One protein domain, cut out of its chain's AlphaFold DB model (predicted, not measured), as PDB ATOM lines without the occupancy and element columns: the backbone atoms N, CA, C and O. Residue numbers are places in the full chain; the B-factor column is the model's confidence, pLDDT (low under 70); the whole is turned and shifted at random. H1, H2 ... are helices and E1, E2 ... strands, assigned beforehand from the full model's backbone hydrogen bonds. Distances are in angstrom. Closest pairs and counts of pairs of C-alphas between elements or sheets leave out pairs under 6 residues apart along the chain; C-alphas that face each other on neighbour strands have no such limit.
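Overview. This is residues 2 to 61 and 106 to 119 of the 530 residues of the protein "Protein arginine N-methyltransferase" of Fusarium clavum (UniProt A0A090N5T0). Helix H2 sits in the middle, with H1 running side by side with it and H3 on its other side at a steep tilt, while a small ribbon of two parallel strands, E1 and E2, is joined to H2 at both of its ends by links. The three helices come only loosely together, and a long loop, residues 21 to 36, leads from the end of E1 to the start of H2, its C-alphas lying 7 to 20 A from the mean of all C-alphas. The printed part has 74 residues with three named helices and two named strands, in the order H1, E1, H2, E2, H3; the sheet has the order E1, E2, all parallel, and the class is mixed, helices and strands. The whole is compact, with a radius of gyration of the C-alphas of 12.6 A, and its C-alphas span 36 by 29 by 23 A.

Along the chain. H1 is residues 4 to 12, 12.7 A from first to last C-alpha, and C-alpha 4 stands at (228.681, 227.657, 233.573). E1 is residues 17 to 20, 9.6 A long. H2, the longest helix, is residues 37 to 47, 15.0 A long, beginning with C-alpha 37 at (222.635, 216.397, 232.971). E2 is residues 54 to 57, 9.7 A long. H3 is residues 106 to 115, 14.4 A long, ending with C-alpha 115 at (210.397, 214.754, 241.516).

Arrangement. E1 and E2 are parallel neighbours, with 26 degrees between their directions. C-alphas 17 and 54, which face each other, are 4.7 A apart. N 18 and O 54, at 2.8 A, and N 56 and O 18, also at 2.8 A, are within hydrogen-bond range. E1, H2 and E2 form a strand-helix-strand unit, two parallel neighbour strands with a helix between them along the chain, and its crossover is right-handed. H1 and H2 are close but not clearly touching; their closest C-alphas, those of Phe 11 and Tyr 46, are 7.2 A apart. They run the same way at a shallow tilt of 18 degrees. H2 and H3 are close but not clearly touching, with the C-alphas of Gln 40 and Leu 113 closest at 7.5 A. Their lines stand at a steep tilt of 67 degrees, and they run the same way. H1 and H3 are apart, and so are H1 and E2, and E1 and H3. Within H1, H2 and H3 every O i to N i+4 pair is within hydrogen-bond range.

Size, cuts and confidence. The two C-alphas farthest apart, those of Pro 14 and Ala 30, are 36.5 A from each other. The link from H1 to E1 is tight, with 4 residues, that from H2 to E2 is short, with 6, and that from E1 to H2 is long, with 16. In this long link, residues 26 to 27 pair with residues 33 to 34, antiparallel. Residues 62 to 105 are not printed; the link from E2 to H3 runs across this cut, and C-alphas 61 and 106 are 9.8 A apart. The mean pLDDT of the printed part is 91.8, and no printed residue is under 70.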
ATOM      1  N   PRO A   2     225.497 226.723 227.119       90.00
ATOM      2  CA  PRO A   2     226.620 227.631 227.316       90.00
ATOM      3  C   PRO A   2     227.469 227.209 228.524       90.00
ATOM      4  O   PRO A   2     227.053 226.361 229.319       90.00
ATOM      5  N   GLU A   3     228.648 227.810 228.663       91.06
ATOM      6  CA  GLU A   3     229.527 227.630 229.823       91.06
ATOM      7  C   GLU A   3     228.831 228.028 231.133       91.06
ATOM      8  O   GLU A   3     227.873 228.807 231.133       91.06
ATOM      9  N   LYS A   4     229.302 227.469 232.254       88.69
ATOM     10  CA  LYS A   4     228.681 227.657 233.573       88.69
ATOM     11  C   LYS A   4     228.633 229.134 233.977       88.69
ATOM     12  O   LYS A   4     227.586 229.584 234.420       88.69
ATOM     13  N   ASP A   5     229.677 229.904 233.683       87.50
ATOM     14  CA  ASP A   5     229.716 231.335 234.000       87.50
ATOM     15  C   ASP A   5     228.598 232.132 233.317       87.50
ATOM     16  O   ASP A   5     227.998 233.020 233.919       87.50
ATOM     17  N   LEU A   6     228.260 231.801 232.066       90.62
ATOM     18  CA  LEU A   6     227.141 232.452 231.386       90.62
ATOM     19  C   LEU A   6     225.793 232.008 231.970       90.62
ATOM     20  O   LEU A   6     224.861 232.806 232.006       90.62
ATOM     21  N   GLN A   7     225.682 230.763 232.439       92.88
ATOM     22  CA  GLN A   7     224.486 230.300 233.147       92.88
ATOM     23  C   GLN A   7     224.298 231.049 234.474       92.88
ATOM     24  O   GLN A   7     223.186 231.473 234.760       92.88
ATOM     25  N   ASP A   8     225.372 231.260 235.241       91.25
ATOM     26  CA  ASP A   8     225.334 231.962 236.533       91.25
ATOM     27  C   ASP A   8     224.940 233.435 236.369       91.25
ATOM     28  O   ASP A   8     224.094 233.950 237.099       91.25
ATOM     29  N   ARG A   9     225.420 234.083 235.304       92.00
ATOM     30  CA  ARG A   9     224.958 235.424 234.922       92.00
ATOM     31  C   ARG A   9     223.455 235.488 234.674       92.00
ATOM     32  O   ARG A   9     222.793 236.386 235.177       92.00
ATOM     33  N   TRP A  10     222.908 234.545 233.906       93.31
ATOM     34  CA  TRP A  10     221.463 234.477 233.665       93.31
ATOM     35  C   TRP A  10     220.674 234.033 234.899       93.31
ATOM     36  O   TRP A  10     219.483 234.311 234.985       93.31
ATOM     37  N   PHE A  11     221.303 233.341 235.847       94.88
ATOM     38  CA  PHE A  11     220.686 233.000 237.126       94.88
ATOM     39  C   PHE A  11     220.461 234.234 238.013       94.88
ATOM     40  O   PHE A  11     219.472 234.285 238.740       94.88
ATOM     41  N   ALA A  12     221.321 235.250 237.902       94.94
ATOM     42  CA  ALA A  12     221.159 236.530 238.593       94.94
ATOM     43  C   ALA A  12     220.037 237.418 238.018       94.94
ATOM     44  O   ALA A  12     219.556 238.334 238.690       94.94
ATOM     45  N   GLU A  13     219.628 237.175 236.770       94.56
ATOM     46  CA  GLU A  13     218.576 237.938 236.098       94.56
ATOM     47  C   GLU A  13     217.173 237.516 236.581       94.56
ATOM     48  O   GLU A  13     216.939 236.338 236.867       94.56
ATOM     49  N   PRO A  14     216.192 238.439 236.639       91.69
ATOM     50  CA  PRO A  14     214.819 238.137 237.042       91.69
ATOM     51  C   PRO A  14     214.054 237.404 235.923       91.69
ATOM     52  O   PRO A  14     213.145 237.943 235.290       91.69
ATOM     53  N   LEU A  15     214.441 236.158 235.651       92.25
ATOM     54  CA  LEU A  15     213.823 235.329 234.623       92.25
ATOM     55  C   LEU A  15     212.405 234.909 235.020       92.25
ATOM     56  O   LEU A  15     212.174 234.368 236.098       92.25
ATOM     57  N   HIS A  16     211.460 235.093 234.098       92.38
ATOM     58  CA  HIS A  16     210.073 234.658 234.280       92.38
ATOM     59  C   HIS A  16     209.755 233.333 233.585       92.38
ATOM     60  O   HIS A  16     208.907 232.586 234.073       92.38
ATOM     61  N   TYR A  17     210.416 233.043 232.461       94.69
ATOM     62  CA  TYR A  17     210.126 231.879 231.630       94.69
ATOM     63  C   TYR A  17     211.406 231.198 231.144       94.69
ATOM     64  O   TYR A  17     212.330 231.866 230.681       94.69
ATOM     65  N   LEU A  18     211.417 229.866 231.182       93.81
ATOM     66  CA  LEU A  18     212.377 229.011 230.487       93.81
ATOM     67  C   LEU A  18     211.657 228.332 229.323       93.81
ATOM     68  O   LEU A  18     210.746 227.531 229.532       93.81
ATOM     69  N   THR A  19     212.045 228.651 228.092       94.00
ATOM     70  CA  THR A  19     211.437 228.069 226.890       94.00
ATOM     71  C   THR A  19     212.174 226.801 226.466       94.00
ATOM     72  O   THR A  19     213.398 226.787 226.343       94.00
ATOM     73  N   LEU A  20     211.432 225.719 226.235       93.75
ATOM     74  CA  LEU A  20     211.971 224.429 225.802       93.75
ATOM     75  C   LEU A  20     211.199 223.931 224.575       93.75
ATOM     76  O   LEU A  20     209.988 223.741 224.644       93.75
ATOM     77  N   SER A  21     211.896 223.692 223.466       93.12
ATOM     78  CA  SER A  21     211.349 223.061 222.258       93.12
ATOM     79  C   SER A  21     211.709 221.568 222.206       93.12
ATOM     80  O   SER A  21     212.647 221.146 222.891       93.12
ATOM     81  N   PRO A  22     211.046 220.744 221.365       91.25
ATOM     82  CA  PRO A  22     211.389 219.331 221.190       91.25
ATOM     83  C   PRO A  22     212.870 219.092 220.868       91.25
ATOM     84  O   PRO A  22     213.449 218.114 221.331       91.25
ATOM     85  N   SER A  23     213.508 220.016 220.141       92.94
ATOM     86  CA  SER A  23     214.934 219.961 219.793       92.94
ATOM     87  C   SER A  23     215.888 220.072 220.988       92.94
ATOM     88  O   SER A  23     217.062 219.739 220.851       92.94
ATOM     89  N   THR A  24     215.418 220.538 222.150       94.06
ATOM     90  CA  THR A  24     216.213 220.592 223.387       94.06
ATOM     91  C   THR A  24     216.337 219.216 224.051       94.06
ATOM     92  O   THR A  24     217.255 218.984 224.843       94.06
ATOM     93  N   PHE A  25     215.433 218.286 223.735       94.56
ATOM     94  CA  PHE A  25     215.396 216.949 224.318       94.56
ATOM     95  C   PHE A  25     216.164 215.940 223.460       94.56
ATOM     96  O   PHE A  25     216.233 216.030 222.238       94.56
ATOM     97  N   GLN A  26     216.704 214.926 224.124       94.88
ATOM     98  CA  GLN A  26     217.306 213.740 223.521       94.88
ATOM     99  C   GLN A  26     216.480 212.500 223.878       94.88
ATOM    100  O   GLN A  26     215.932 212.407 224.979       94.88
ATOM    101  N   SER A  27     216.417 211.514 222.986       94.00
ATOM    102  CA  SER A  27     215.754 210.241 223.281       94.00
ATOM    103  C   SER A  27     216.596 209.390 224.232       94.00
ATOM    104  O   SER A  27     217.792 209.185 224.017       94.00
ATOM    105  N   ASN A  28     215.972 208.865 225.285       92.62
ATOM    106  CA  ASN A  28     216.592 207.876 226.159       92.62
ATOM    107  C   ASN A  28     216.609 206.476 225.501       92.62
ATOM    108  O   ASN A  28     216.072 206.276 224.411       92.62
ATOM    109  N   LYS A  29     217.190 205.473 226.178       93.00
ATOM    110  CA  LYS A  29     217.265 204.083 225.667       93.00
ATOM    111  C   LYS A  29     215.898 203.446 225.375       93.00
ATOM    112  O   LYS A  29     215.831 202.513 224.587       93.00
ATOM    113  N   ALA A  30     214.839 203.929 226.021       91.88
ATOM    114  CA  ALA A  30     213.468 203.464 225.846       91.88
ATOM    115  C   ALA A  30     212.671 204.314 224.831       91.88
ATOM    116  O   ALA A  30     211.487 204.066 224.636       91.88
ATOM    117  N   GLY A  31     213.304 205.297 224.179       90.56
ATOM    118  CA  GLY A  31     212.688 206.150 223.161       90.56
ATOM    119  C   GLY A  31     211.944 207.382 223.690       90.56
ATOM    120  O   GLY A  31     211.413 208.140 222.885       90.56
ATOM    121  N   PHE A  32     211.929 207.629 225.004       92.44
ATOM    122  CA  PHE A  32     211.252 208.787 225.606       92.44
ATOM    123  C   PHE A  32     212.147 210.038 225.625       92.44
ATOM    124  O   PHE A  32     213.372 209.901 225.732       92.44
ATOM    125  N   PRO A  33     211.571 211.255 225.556       94.31
ATOM    126  CA  PRO A  33     212.331 212.494 225.657       94.31
ATOM    127  C   PRO A  33     213.002 212.619 227.026       94.31
ATOM    128  O   PRO A  33     212.446 212.255 228.059       94.31
ATOM    129  N   SER A  34     214.222 213.142 227.027       95.62
ATOM    130  CA  SER A  34     215.009 213.399 228.225       95.62
ATOM    131  C   SER A  34     215.939 214.586 228.016       95.62
ATOM    132  O   SER A  34     216.283 214.929 226.889       95.62
ATOM    133  N   LEU A  35     216.363 215.227 229.098       95.81
ATOM    134  CA  LEU A  35     217.335 216.314 229.074       95.81
ATOM    135  C   LEU A  35     218.712 215.792 229.480       95.81
ATOM    136  O   LEU A  35     218.826 214.862 230.280       95.81
ATOM    137  N   SER A  36     219.776 216.404 228.958       94.44
ATOM    138  CA  SER A  36     221.136 216.107 229.425       94.44
ATOM    139  C   SER A  36     221.339 216.579 230.869       94.44
ATOM    140  O   SER A  36     220.662 217.503 231.323       94.44
ATOM    141  N   LYS A  37     222.321 216.007 231.581       92.56
ATOM    142  CA  LYS A  37     222.635 216.397 232.971       92.56
ATOM    143  C   LYS A  37     222.865 217.905 233.139       92.56
ATOM    144  O   LYS A  37     222.471 218.470 234.147       92.56
ATOM    145  N   HIS A  38     223.443 218.574 232.139       92.81
ATOM    146  CA  HIS A  38     223.660 220.023 232.184       92.81
ATOM    147  C   HIS A  38     222.354 220.829 232.187       92.81
ATOM    148  O   HIS A  38     222.242 221.790 232.938       92.81
ATOM    149  N   HIS A  39     221.360 220.430 231.389       94.19
ATOM    150  CA  HIS A  39     220.044 221.072 231.412       94.19
ATOM    151  C   HIS A  39     219.310 220.780 232.722       94.19
ATOM    152  O   HIS A  39     218.706 221.684 233.287       94.19
ATOM    153  N   GLN A  40     219.388 219.534 233.211       94.25
ATOM    154  CA  GLN A  40     218.790 219.145 234.491       94.25
ATOM    155  C   GLN A  40     219.350 220.009 235.624       94.25
ATOM    156  O   GLN A  40     218.580 220.670 236.306       94.25
ATOM    157  N   ASN A  41     220.677 220.105 235.748       93.19
ATOM    158  CA  ASN A  41     221.329 220.912 236.781       93.19
ATOM    159  C   ASN A  41     220.925 222.392 236.720       93.19
ATOM    160  O   ASN A  41     220.684 222.990 237.762       93.19
ATOM    161  N   LEU A  42     220.820 222.977 235.522       93.06
ATOM    162  CA  LEU A  42     220.381 224.367 235.378       93.06
ATOM    163  C   LEU A  42     218.930 224.558 235.843       93.06
ATOM    164  O   LEU A  42     218.642 225.475 236.608       93.06
ATOM    165  N   ILE A  43     218.022 223.684 235.402       93.88
ATOM    166  CA  ILE A  43     216.614 223.714 235.826       93.88
ATOM    167  C   ILE A  43     216.520 223.532 237.344       93.88
ATOM    168  O   ILE A  43     215.769 224.247 237.997       93.88
ATOM    169  N   PHE A  44     217.323 222.630 237.910       93.75
ATOM    170  CA  PHE A  44     217.377 222.390 239.346       93.75
ATOM    171  C   PHE A  44     217.806 223.645 240.108       93.75
ATOM    172  O   PHE A  44     217.153 224.002 241.081       93.75
ATOM    173  N   SER A  45     218.826 224.369 239.629       92.44
ATOM    174  CA  SER A  45     219.213 225.660 240.211       92.44
ATOM    175  C   SER A  45     218.052 226.660 240.198       92.44
ATOM    176  O   SER A  45     217.763 227.269 241.225       92.44
ATOM    177  N   TYR A  46     217.330 226.789 239.082       93.75
ATOM    178  CA  TYR A  46     216.172 227.686 238.990       93.75
ATOM    179  C   TYR A  46     214.997 227.273 239.886       93.75
ATOM    180  O   TYR A  46     214.316 228.139 240.429       93.75
ATOM    181  N   MET A  47     214.780 225.973 240.091       91.56
ATOM    182  CA  MET A  47     213.761 225.450 241.013       91.56
ATOM    183  C   MET A  47     214.053 225.777 242.484       91.56
ATOM    184  O   MET A  47     213.156 225.663 243.315       91.56
ATOM    185  N   ARG A  48     215.277 226.213 242.822       91.12
ATOM    186  CA  ARG A  48     215.626 226.700 244.167       91.12
ATOM    187  C   ARG A  48     215.297 228.174 244.404       91.12
ATOM    188  O   ARG A  48     215.413 228.640 245.537       91.12
ATOM    189  N   LEU A  49     214.896 228.916 243.371       91.12
ATOM    190  CA  LEU A  49     214.464 230.303 243.525       91.12
ATOM    191  C   LEU A  49     213.105 230.370 244.222       91.12
ATOM    192  O   LEU A  49     212.180 229.642 243.873       91.12
ATOM    193  N   LYS A  50     212.939 231.342 245.122       90.00
ATOM    194  CA  LYS A  50     211.650 231.704 245.732       90.00
ATOM    195  C   LYS A  50     210.563 231.910 244.674       90.00
ATOM    196  O   LYS A  50     209.425 231.496 244.866       90.00
ATOM    197  N   ASN A  51     210.933 232.541 243.560       89.75
ATOM    198  CA  ASN A  51     210.088 232.709 242.385       89.75
ATOM    199  C   ASN A  51     210.676 231.873 241.245       89.75
ATOM    200  O   ASN A  51     211.509 232.363 240.484       89.75
ATOM    201  N   VAL A  52     210.268 230.607 241.162       91.81
ATOM    202  CA  VAL A  52     210.724 229.691 240.111       91.81
ATOM    203  C   VAL A  52     210.223 230.185 238.745       91.81
ATOM    204  O   VAL A  52     209.029 230.478 238.610       91.81
ATOM    205  N   PRO A  53     211.087 230.285 237.717       94.00
ATOM    206  CA  PRO A  53     210.644 230.622 236.372       94.00
ATOM    207  C   PRO A  53     209.742 229.520 235.809       94.00
ATOM    208  O   PRO A  53     209.998 228.326 235.967       94.00
ATOM    209  N   TRP A  54     208.698 229.920 235.093       94.62
ATOM    210  CA  TRP A  54     207.770 228.991 234.458       94.62
ATOM    211  C   TRP A  54     208.444 228.284 233.284       94.62
ATOM    212  O   TRP A  54     209.094 228.919 232.456       94.62
ATOM    213  N   ILE A  55     208.250 226.973 233.157       92.94
ATOM    214  CA  ILE A  55     208.720 226.240 231.979       92.94
ATOM    215  C   ILE A  55     207.647 226.313 230.889       92.94
ATOM    216  O   ILE A  55     206.538 225.807 231.060       92.94
ATOM    217  N   LEU A  56     207.990 226.924 229.755       92.50
ATOM    218  CA  LEU A  56     207.140 226.992 228.573       92.50
ATOM    219  C   LEU A  56     207.607 225.962 227.542       92.50
ATOM    220  O   LEU A  56     208.663 226.120 226.927       92.50
ATOM    221  N   LEU A  57     206.805 224.917 227.332       91.00
ATOM    222  CA  LEU A  57     207.018 223.969 226.239       91.00
ATOM    223  C   LEU A  57     206.509 224.568 224.924       91.00
ATOM    224  O   LEU A  57     205.303 224.711 224.719       91.00
ATOM    225  N   CYS A  58     207.435 224.902 224.033       89.94
ATOM    226  CA  CYS A  58     207.148 225.386 222.686       89.94
ATOM    227  C   CYS A  58     207.059 224.198 221.726       89.94
ATOM    228  O   CYS A  58     207.799 223.237 221.893       89.94
ATOM    229  N   ASP A  59     206.171 224.244 220.731       85.44
ATOM    230  CA  ASP A  59     206.089 223.266 219.628       85.44
ATOM    231  C   ASP A  59     205.950 221.783 220.035       85.44
ATOM    232  O   ASP A  59     206.176 220.881 219.233       85.44
ATOM    233  N   ALA A  60     205.547 221.515 221.278       79.50
ATOM    234  CA  ALA A  60     205.302 220.173 221.815       79.50
ATOM    235  C   ALA A  60     203.798 219.858 221.940       79.50
ATOM    236  O   ALA A  60     203.413 218.954 222.679       79.50
ATOM    237  N   GLY A  61     202.937 220.643 221.286       72.56
ATOM    238  CA  GLY A  61     201.486 220.446 221.275       72.56
ATOM    239  C   GLY A  61     201.045 219.255 220.411       72.56
ATOM    240  O   GLY A  61     201.859 218.678 219.691       72.56
ATOM    241  N   TYR A 106     206.892 214.780 226.920       91.12
ATOM    242  CA  TYR A 106     207.708 215.904 227.394       91.12
ATOM    243  C   TYR A 106     207.210 216.453 228.739       91.12
ATOM    244  O   TYR A 106     208.012 216.721 229.632       91.12
ATOM    245  N   ILE A 107     205.890 216.579 228.922       89.81
ATOM    246  CA  ILE A 107     205.281 217.000 230.197       89.81
ATOM    247  C   ILE A 107     205.514 215.934 231.268       89.81
ATOM    248  O   ILE A 107     205.863 216.270 232.398       89.81
ATOM    249  N   SER A 108     205.341 214.654 230.926       90.94
ATOM    250  CA  SER A 108     205.612 213.548 231.850       90.94
ATOM    251  C   SER A 108     207.067 213.560 232.319       90.94
ATOM    252  O   SER A 108     207.320 213.412 233.512       90.94
ATOM    253  N   TYR A 109     208.015 213.806 231.408       93.88
ATOM    254  CA  TYR A 109     209.428 213.936 231.750       93.88
ATOM    255  C   TYR A 109     209.713 215.144 232.657       93.88
ATOM    256  O   TYR A 109     210.473 215.009 233.609       93.88
ATOM    257  N   LEU A 110     209.111 216.313 232.403       92.56
ATOM    258  CA  LEU A 110     209.321 217.497 233.249       92.56
ATOM    259  C   LEU A 110     208.763 217.323 234.668       92.56
ATOM    260  O   LEU A 110     209.409 217.751 235.617       92.56
ATOM    261  N   ARG A 111     207.613 216.653 234.823       92.19
ATOM    262  CA  ARG A 111     207.080 216.289 236.148       92.19
ATOM    263  C   ARG A 111     208.002 215.317 236.874       92.19
ATOM    264  O   ARG A 111     208.343 215.537 238.024       92.19
ATOM    265  N   TRP A 112     208.470 214.286 236.168       94.38
ATOM    266  CA  TRP A 112     209.471 213.375 236.722       94.38
ATOM    267  C   TRP A 112     210.740 214.124 237.151       94.38
ATOM    268  O   TRP A 112     211.294 213.831 238.204       94.38
ATOM    269  N   LEU A 113     211.190 215.098 236.354       93.81
ATOM    270  CA  LEU A 113     212.377 215.900 236.637       93.81
ATOM    271  C   LEU A 113     212.216 216.744 237.913       93.81
ATOM    272  O   LEU A 113     213.172 216.865 238.673       93.81
ATOM    273  N   GLU A 114     211.026 217.292 238.157       91.12
ATOM    274  CA  GLU A 114     210.678 217.976 239.409       91.12
ATOM    275  C   GLU A 114     210.761 217.021 240.613       91.12
ATOM    276  O   GLU A 114     211.364 217.363 241.628       91.12
ATOM    277  N   ASP A 115     210.292 215.779 240.466       91.81
ATOM    278  CA  ASP A 115     210.397 214.754 241.516       91.81
ATOM    279  C   ASP A 115     211.845 214.292 241.781       91.81
ATOM    280  O   ASP A 115     212.129 213.698 242.820       91.81
ATOM    281  N   GLN A 116     212.778 214.526 240.848       93.38
ATOM    282  CA  GLN A 116     214.192 214.154 241.010       93.38
ATOM    283  C   GLN A 116     215.023 215.191 241.783       93.38
ATOM    284  O   GLN A 116     216.238 215.014 241.911       93.38
ATOM    285  N   GLN A 117     214.417 216.276 242.275       86.75
ATOM    286  CA  GLN A 117     215.134 217.265 243.074       86.75
ATOM    287  C   GLN A 117     215.798 216.617 244.298       86.75
ATOM    288  O   GLN A 117     215.157 215.839 245.011       86.75
ATOM    289  N   PRO A 118     217.051 216.986 244.618       86.69
ATOM    290  CA  PRO A 118     217.616 216.676 245.921       86.69
ATOM    291  C   PRO A 118     216.714 217.230 247.036       86.69
ATOM    292  O   PRO A 118     216.125 218.307 246.858       86.69
ATOM    293  N   PRO A 119     216.616 216.542 248.187       86.69
ATOM    294  CA  PRO A 119     215.881 217.067 249.330       86.69
ATOM    295  C   PRO A 119     216.468 218.412 249.761       86.69
ATOM    296  O   PRO A 119     217.678 218.624 249.666       86.69
TER     297      PRO A 119